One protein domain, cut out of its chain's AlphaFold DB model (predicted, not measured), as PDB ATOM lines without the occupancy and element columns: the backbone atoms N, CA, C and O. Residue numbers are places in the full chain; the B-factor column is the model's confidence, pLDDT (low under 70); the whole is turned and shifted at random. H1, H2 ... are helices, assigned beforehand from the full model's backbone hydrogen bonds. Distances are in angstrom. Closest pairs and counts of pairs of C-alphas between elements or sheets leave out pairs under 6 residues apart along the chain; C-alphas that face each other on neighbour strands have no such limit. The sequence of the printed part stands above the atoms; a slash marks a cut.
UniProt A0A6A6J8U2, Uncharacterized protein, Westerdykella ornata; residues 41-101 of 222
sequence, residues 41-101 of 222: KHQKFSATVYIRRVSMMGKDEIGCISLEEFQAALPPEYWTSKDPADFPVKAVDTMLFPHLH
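Overview. This is residues 41 to 101 of the 222 residues of an uncharacterized protein of Westerdykella ornata (UniProt A0A6A6J8U2). One long helix, H1, runs along the longest axis of a small all-helix body, and the rest of the printed part folds back beside it as three short helices joined by loops. H2 sits crosswise beside the first half of H1, H3 lies toward the end of the body where H1 begins, and H4 comes back over the middle with only loose contact to the other helices. The printed part has 61 residues, with four named helices in the order H1, H2, H3, H4 and no named strand. The whole is compact, with a radius of gyration of the C-alphas of 10.9 A, and the C-alphas span 31 by 22 by 17 A along their three main axes.

Along the chain. H1 holds residues 41 to 57 and is 24.5 A long from first to last C-alpha; it begins at C-alpha 41 at (311.461, 305.601, 239.364) and ends at C-alpha 57 at (320.617, 328.064, 243.098). H2 holds residues 67 to 73 and is 9.9 A long. H3 holds residues 76 to 80 and is 6.4 A long. H4 holds residues 89 to 96, is 10.4 A long and ends at C-alpha 96 at (326.422, 316.809, 246.777).

Arrangement. H1 and H2 touch, with residues 43 to 50 of H1 alone. Their closest C-alphas are those of Ala 47 and Leu 67, 6.6 A apart, and their lines are about perpendicular at 74 degrees. H1 and H3 are close but not clearly touching; their closest C-alphas, those of His 42 and Trp 79, are 6.8 A apart. H2 and H4 are close but not clearly touching, with the C-alphas of Ala 73 and Leu 96 the closest at 7.3 A, and their lines are about perpendicular at 84 degrees. H1 and H4 are near each other, with 6 pairs of C-alphas within 10 A. H3 is apart from H2 and from H4. In H1, H2, H3 and H4 every O i to N i+4 pair is within hydrogen-bond range.

Size, cuts and confidence. The two C-alphas farthest apart in the domain are those of Asp 60 and Lys 82, at 31.8 A, and the first and last printed C-alphas, Lys 41 and His 101, are 27.3 A apart. The printed part has no cut. The link from H2 to H3, with 2 residues, is tight; the links from H1 to H2, with 9 residues, and from H3 to H4, with 8 residues, are short. The mean pLDDT of the printed part is 70.7, and 27 residues are under 70, namely residues 56 to 65 and 85 to 101. H4 has a mean pLDDT of 62.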
ATOM      1  N   LYS A  41     312.004 304.788 238.258       83.75
ATOM      2  CA  LYS A  41     311.461 305.601 239.364       83.75
ATOM      3  C   LYS A  41     312.560 306.438 240.043       83.75
ATOM      4  O   LYS A  41     312.349 307.621 240.297       83.75
ATOM      5  N   HIS A  42     313.742 305.862 240.273       84.06
ATOM      6  CA  HIS A  42     314.896 306.574 240.844       84.06
ATOM      7  C   HIS A  42     315.494 307.578 239.851       84.06
ATOM      8  O   HIS A  42     315.843 308.695 240.223       84.06
ATOM      9  N   GLN A  43     315.557 307.232 238.564       83.12
ATOM     10  CA  GLN A  43     316.026 308.163 237.532       83.12
ATOM     11  C   GLN A  43     315.116 309.398 237.409       83.12
ATOM     12  O   GLN A  43     315.607 310.524 237.366       83.12
ATOM     13  N   LYS A  44     313.789 309.211 237.428       84.38
ATOM     14  CA  LYS A  44     312.812 310.316 237.389       84.38
ATOM     15  C   LYS A  44     312.868 311.200 238.637       84.38
ATOM     16  O   LYS A  44     312.805 312.426 238.532       84.38
ATOM     17  N   PHE A  45     313.007 310.593 239.816       83.19
ATOM     18  CA  PHE A  45     313.108 311.339 241.070       83.19
ATOM     19  C   PHE A  45     314.402 312.159 241.138       83.19
ATOM     20  O   PHE A  45     314.350 313.364 241.374       83.19
ATOM     21  N   SER A  46     315.550 311.540 240.843       81.25
ATOM     22  CA  SER A  46     316.849 312.226 240.779       81.25
ATOM     23  C   SER A  46     316.853 313.377 239.764       81.25
ATOM     24  O   SER A  46     317.306 314.470 240.094       81.25
ATOM     25  N   ALA A  47     316.253 313.192 238.584       84.75
ATOM     26  CA  ALA A  47     316.094 314.265 237.600       84.75
ATOM     27  C   ALA A  47     315.279 315.451 238.135       84.75
ATOM     28  O   ALA A  47     315.652 316.605 237.935       84.75
ATOM     29  N   THR A  48     314.197 315.173 238.863       82.06
ATOM     30  CA  THR A  48     313.339 316.214 239.443       82.06
ATOM     31  C   THR A  48     314.072 317.003 240.531       82.06
ATOM     32  O   THR A  48     313.969 318.228 240.576       82.06
ATOM     33  N   VAL A  49     314.848 316.324 241.384       77.06
ATOM     34  CA  VAL A  49     315.672 316.973 242.419       77.06
ATOM     35  C   VAL A  49     316.748 317.854 241.784       77.06
ATOM     36  O   VAL A  49     316.876 319.015 242.167       77.06
ATOM     37  N   TYR A  50     317.458 317.335 240.779       77.31
ATOM     38  CA  TYR A  50     318.488 318.076 240.052       77.31
ATOM     39  C   TYR A  50     317.926 319.342 239.395       77.31
ATOM     40  O   TYR A  50     318.408 320.439 239.662       77.31
ATOM     41  N   ILE A  51     316.849 319.217 238.607       79.69
ATOM     42  CA  ILE A  51     316.212 320.360 237.933       79.69
ATOM     43  C   ILE A  51     315.761 321.401 238.957       79.69
ATOM     44  O   ILE A  51     316.039 322.587 238.795       79.69
ATOM     45  N   ARG A  52     315.113 320.965 240.044       77.00
ATOM     46  CA  ARG A  52     314.645 321.874 241.094       77.00
ATOM     47  C   ARG A  52     315.799 322.623 241.753       77.00
ATOM     48  O   ARG A  52     315.664 323.814 242.016       77.00
ATOM     49  N   ARG A  53     316.927 321.956 242.009       73.62
ATOM     50  CA  ARG A  53     318.112 322.608 242.574       73.62
ATOM     51  C   ARG A  53     318.731 323.597 241.595       73.62
ATOM     52  O   ARG A  53     318.970 324.730 242.004       73.62
ATOM     53  N   VAL A  54     318.862 323.235 240.314       72.00
ATOM     54  CA  VAL A  54     319.366 324.130 239.247       72.00
ATOM     55  C   VAL A  54     318.524 325.391 239.140       72.00
ATOM     56  O   VAL A  54     319.067 326.485 239.015       72.00
ATOM     57  N   SER A  55     317.203 325.265 239.252       73.00
ATOM     58  CA  SER A  55     316.301 326.415 239.225       73.00
ATOM     59  C   SER A  55     316.383 327.310 240.465       73.00
ATOM     60  O   SER A  55     316.055 328.486 240.361       73.00
ATOM     61  N   MET A  56     316.773 326.780 241.628       63.97
ATOM     62  CA  MET A  56     316.800 327.543 242.884       63.97
ATOM     63  C   MET A  56     318.140 328.229 243.165       63.97
ATOM     64  O   MET A  56     318.139 329.265 243.818       63.97
ATOM     65  N   MET A  57     319.255 327.647 242.716       64.12
ATOM     66  CA  MET A  57     320.617 328.064 243.098       64.12
ATOM     67  C   MET A  57     321.491 328.430 241.882       64.12
ATOM     68  O   MET A  57     322.629 328.852 242.023       64.12
ATOM     69  N   GLY A  58     320.966 328.292 240.658       58.22
ATOM     70  CA  GLY A  58     321.765 328.420 239.438       58.22
ATOM     71  C   GLY A  58     322.648 327.189 239.196       58.22
ATOM     72  O   GLY A  58     322.821 326.336 240.064       58.22
ATOM     73  N   LYS A  59     323.179 327.047 237.975       57.50
ATOM     74  CA  LYS A  59     324.022 325.889 237.608       57.50
ATOM     75  C   LYS A  59     325.380 325.899 238.316       57.50
ATOM     76  O   LYS A  59     325.938 324.834 238.557       57.50
ATOM     77  N   ASP A  60     325.871 327.083 238.666       53.91
ATOM     78  CA  ASP A  60     327.227 327.279 239.183       53.91
ATOM     79  C   ASP A  60     327.372 326.860 240.660       53.91
ATOM     80  O   ASP A  60     328.474 326.559 241.107       53.91
ATOM     81  N   GLU A  61     326.264 326.750 241.403       54.44
ATOM     82  CA  GLU A  61     326.255 326.364 242.826       54.44
ATOM     83  C   GLU A  61     326.073 324.853 243.057       54.44
ATOM     84  O   GLU A  61     326.157 324.370 244.185       54.44
ATOM     85  N   ILE A  62     325.816 324.070 242.005       57.38
ATOM     86  CA  ILE A  62     325.357 322.679 242.156       57.38
ATOM     87  C   ILE A  62     326.484 321.648 242.165       57.38
ATOM     88  O   ILE A  62     326.245 320.460 242.374       57.38
ATOM     89  N   GLY A  63     327.733 322.077 241.984       55.09
ATOM     90  CA  GLY A  63     328.906 321.199 242.071       55.09
ATOM     91  C   GLY A  63     328.924 320.033 241.068       55.09
ATOM     92  O   GLY A  63     329.876 319.263 241.065       55.09
ATOM     93  N   CYS A  64     327.901 319.905 240.220       63.22
ATOM     94  CA  CYS A  64     327.785 318.970 239.113       63.22
ATOM     95  C   CYS A  64     327.138 319.692 237.921       63.22
ATOM     96  O   CYS A  64     326.173 320.444 238.068       63.22
ATOM     97  N   ILE A  65     327.720 319.496 236.741       64.12
ATOM     98  CA  ILE A  65     327.447 320.258 235.516       64.12
ATOM     99  C   ILE A  65     326.293 319.619 234.724       64.12
ATOM    100  O   ILE A  65     325.600 320.298 233.955       64.12
ATOM    101  N   SER A  66     326.060 318.313 234.913       74.94
ATOM    102  CA  SER A  66     325.001 317.562 234.233       74.94
ATOM    103  C   SER A  66     324.206 316.639 235.161       74.94
ATOM    104  O   SER A  66     324.636 316.258 236.250       74.94
ATOM    105  N   LEU A  67     323.027 316.227 234.683       79.81
ATOM    106  CA  LEU A  67     322.206 315.220 235.354       79.81
ATOM    107  C   LEU A  67     322.916 313.857 235.433       79.81
ATOM    108  O   LEU A  67     322.694 313.111 236.387       79.81
ATOM    109  N   GLU A  68     323.757 313.507 234.454       81.31
ATOM    110  CA  GLU A  68     324.503 312.246 234.512       81.31
ATOM    111  C   GLU A  68     325.528 312.262 235.642       81.31
ATOM    112  O   GLU A  68     325.653 311.272 236.363       81.31
ATOM    113  N   GLU A  69     326.215 313.391 235.820       71.50
ATOM    114  CA  GLU A  69     327.156 313.602 236.917       71.50
ATOM    115  C   GLU A  69     326.432 313.562 238.269       71.50
ATOM    116  O   GLU A  69     326.846 312.834 239.173       71.50
ATOM    117  N   PHE A  70     325.270 314.218 238.362       77.88
ATOM    118  CA  PHE A  70     324.393 314.145 239.531       77.88
ATOM    119  C   PHE A  70     324.010 312.699 239.880       77.88
ATOM    120  O   PHE A  70     324.164 312.265 241.018       77.88
ATOM    121  N   GLN A  71     323.549 311.909 238.906       82.62
ATOM    122  CA  GLN A  71     323.172 310.510 239.133       82.62
ATOM    123  C   GLN A  71     324.373 309.605 239.438       82.62
ATOM    124  O   GLN A  71     324.222 308.597 240.129       82.62
ATOM    125  N   ALA A  72     325.558 309.916 238.913       78.25
ATOM    126  CA  ALA A  72     326.774 309.164 239.209       78.25
ATOM    127  C   ALA A  72     327.257 309.379 240.650       78.25
ATOM    128  O   ALA A  72     327.795 308.446 241.243       78.25
ATOM    129  N   ALA A  73     327.024 310.565 241.213       72.50
ATOM    130  CA  ALA A  73     327.400 310.910 242.581       72.50
ATOM    131  C   ALA A  73     326.422 310.376 243.648       72.50
ATOM    132  O   ALA A  73     326.744 310.382 244.837       72.50
ATOM    133  N   LEU A  74     325.238 309.890 243.250       79.69
ATOM    134  CA  LEU A  74     324.290 309.283 244.187       79.69
ATOM    135  C   LEU A  74     324.820 307.940 244.708       79.69
ATOM    136  O   LEU A  74     325.235 307.088 243.913       79.69
ATOM    137  N   PRO A  75     324.760 307.712 246.030       76.31
ATOM    138  CA  PRO A  75     325.374 306.547 246.639       76.31
ATOM    139  C   PRO A  75     324.622 305.256 246.259       76.31
ATOM    140  O   PRO A  75     323.426 305.304 245.947       76.31
ATOM    141  N   PRO A  76     325.284 304.084 246.263       79.50
ATOM    142  CA  PRO A  76     324.661 302.809 245.896       79.50
ATOM    143  C   PRO A  76     323.356 302.518 246.650       79.50
ATOM    144  O   PRO A  76     322.418 301.973 246.070       79.50
ATOM    145  N   GLU A  77     323.276 302.948 247.911       78.38
ATOM    146  CA  GLU A  77     322.137 302.788 248.814       78.38
ATOM    147  C   GLU A  77     320.864 303.432 248.256       78.38
ATOM    148  O   GLU A  77     319.783 302.853 248.388       78.38
ATOM    149  N   TYR A  78     320.993 304.577 247.575       82.38
ATOM    150  CA  TYR A  78     319.882 305.244 246.894       82.38
ATOM    151  C   TYR A  78     319.263 304.324 245.842       82.38
ATOM    152  O   TYR A  78     318.054 304.109 245.826       82.38
ATOM    153  N   TRP A  79     320.100 303.714 245.003       82.12
ATOM    154  CA  TRP A  79     319.665 302.853 243.902       82.12
ATOM    155  C   TRP A  79     319.094 301.512 244.368       82.12
ATOM    156  O   TRP A  79     318.317 300.891 243.645       82.12
ATOM    157  N   THR A  80     319.476 301.068 245.565       78.69
ATOM    158  CA  THR A  80     318.958 299.842 246.190       78.69
ATOM    159  C   THR A  80     317.750 300.078 247.097       78.69
ATOM    160  O   THR A  80     317.193 299.114 247.627       78.69
ATOM    161  N   SER A  81     317.339 301.334 247.298       76.19
ATOM    162  CA  SER A  81     316.199 301.666 248.152       76.19
ATOM    163  C   SER A  81     314.871 301.221 247.522       76.19
ATOM    164  O   SER A  81     314.721 301.154 246.300       76.19
ATOM    165  N   LYS A  82     313.893 300.858 248.365       77.56
ATOM    166  CA  LYS A  82     312.560 300.444 247.893       77.56
ATOM    167  C   LYS A  82     311.752 301.633 247.370       77.56
ATOM    168  O   LYS A  82     311.023 301.480 246.388       77.56
ATOM    169  N   ASP A  83     311.902 302.799 247.996       76.75
ATOM    170  CA  ASP A  83     311.309 304.051 247.543       76.75
ATOM    171  C   ASP A  83     312.365 305.171 247.471       76.75
ATOM    172  O   ASP A  83     312.983 305.480 248.491       76.75
ATOM    173  N   PRO A  84     312.535 305.835 246.310       71.31
ATOM    174  CA  PRO A  84     313.391 307.013 246.201       71.31
ATOM    175  C   PRO A  84     313.027 308.142 247.178       71.31
ATOM    176  O   PRO A  84     313.890 308.956 247.496       71.31
ATOM    177  N   ALA A  85     311.766 308.216 247.626       69.50
ATOM    178  CA  ALA A  85     311.292 309.228 248.569       69.50
ATOM    179  C   ALA A  85     311.744 308.976 250.020       69.50
ATOM    180  O   ALA A  85     311.801 309.924 250.805       69.50
ATOM    181  N   ASP A  86     312.102 307.735 250.364       69.56
ATOM    182  CA  ASP A  86     312.634 307.382 251.687       69.56
ATOM    183  C   ASP A  86     314.101 307.814 251.840       69.56
ATOM    184  O   ASP A  86     314.629 307.889 252.951       69.56
ATOM    185  N   PHE A  87     314.772 308.122 250.725       68.69
ATOM    186  CA  PHE A  87     316.128 308.641 250.741       68.69
ATOM    187  C   PHE A  87     316.105 310.139 251.095       68.69
ATOM    188  O   PHE A  87     315.553 310.942 250.334       68.69
ATOM    189  N   PRO A  88     316.689 310.565 252.232       66.56
ATOM    190  CA  PRO A  88     316.528 311.933 252.701       66.56
ATOM    191  C   PRO A  88     317.122 312.917 251.694       66.56
ATOM    192  O   PRO A  88     318.318 312.873 251.412       66.56
ATOM    193  N   VAL A  89     316.325 313.876 251.217       65.06
ATOM    194  CA  VAL A  89     316.821 314.957 250.340       65.06
ATOM    195  C   VAL A  89     317.962 315.721 251.017       65.06
ATOM    196  O   VAL A  89     318.943 316.045 250.368       65.06
ATOM    197  N   LYS A  90     317.917 315.888 252.348       62.41
ATOM    198  CA  LYS A  90     319.037 316.444 253.128       62.41
ATOM    199  C   LYS A  90     320.318 315.605 253.050       62.41
ATOM    200  O   LYS A  90     321.399 316.169 253.130       62.41
ATOM    201  N   ALA A  91     320.220 314.282 252.918       63.72
ATOM    202  CA  ALA A  91     321.383 313.412 252.757       63.72
ATOM    203  C   ALA A  91     321.975 313.551 251.346       63.72
ATOM    204  O   ALA A  91     323.190 313.652 251.216       63.72
ATOM    205  N   VAL A  92     321.122 313.651 250.316       63.22
ATOM    206  CA  VAL A  92     321.531 314.018 248.945       63.22
ATOM    207  C   VAL A  92     322.220 315.382 248.952       63.22
ATOM    208  O   VAL A  92     323.331 315.508 248.453       63.22
ATOM    209  N   ASP A  93     321.600 316.379 249.587       61.94
ATOM    210  CA  ASP A  93     322.122 317.740 249.655       61.94
ATOM    211  C   ASP A  93     323.455 317.804 250.428       61.94
ATOM    212  O   ASP A  93     324.374 318.493 250.014       61.94
ATOM    213  N   THR A  94     323.614 317.049 251.519       62.88
ATOM    214  CA  THR A  94     324.873 317.009 252.295       62.88
ATOM    215  C   THR A  94     326.007 316.325 251.535       62.88
ATOM    216  O   THR A  94     327.165 316.708 251.689       62.88
ATOM    217  N   MET A  95     325.694 315.324 250.710       59.59
ATOM    218  CA  MET A  95     326.693 314.608 249.914       59.59
ATOM    219  C   MET A  95     327.113 315.377 248.662       59.59
ATOM    220  O   MET A  95     328.283 315.344 248.297       59.59
ATOM    221  N   LEU A  96     326.175 316.076 248.021       59.34
ATOM    222  CA  LEU A  96     326.422 316.809 246.777       59.34
ATOM    223  C   LEU A  96     326.816 318.268 247.019       59.34
ATOM    224  O   LEU A  96     327.555 318.851 246.231       59.34
ATOM    225  N   PHE A  97     326.382 318.839 248.143       63.38
ATOM    226  CA  PHE A  97     326.679 320.206 248.562       63.38
ATOM    227  C   PHE A  97     327.275 320.234 249.983       63.38
ATOM    228  O   PHE A  97     326.728 320.872 250.889       63.38
ATOM    229  N   PRO A  98     328.424 319.573 250.223       55.78
ATOM    230  CA  PRO A  98     329.068 319.573 251.539       55.78
ATOM    231  C   PRO A  98     329.416 320.992 252.030       55.78
ATOM    232  O   PRO A  98     329.475 321.233 253.235       55.78
ATOM    233  N   HIS A  99     329.558 321.953 251.110       53.22
ATOM    234  CA  HIS A  99     329.763 323.374 251.394       53.22
ATOM    235  C   HIS A  99     328.516 324.090 251.958       53.22
ATOM    236  O   HIS A  99     328.673 325.057 252.697       53.22
ATOM    237  N   LEU A 100     327.293 323.608 251.682       52.41
ATOM    238  CA  LEU A 100     326.042 324.169 252.233       52.41
ATOM    239  C   LEU A 100     325.767 323.721 253.677       52.41
ATOM    240  O   LEU A 100     324.961 324.333 254.379       52.41
ATOM    241  N   HIS A 101     326.410 322.638 254.121       49.44
ATOM    242  CA  HIS A 101     326.157 322.000 255.418       49.44
ATOM    243  C   HIS A 101     327.381 321.952 256.338       49.44
ATOM    244  O   HIS A 101     327.324 321.367 257.424       49.44
TER     245      HIS A 101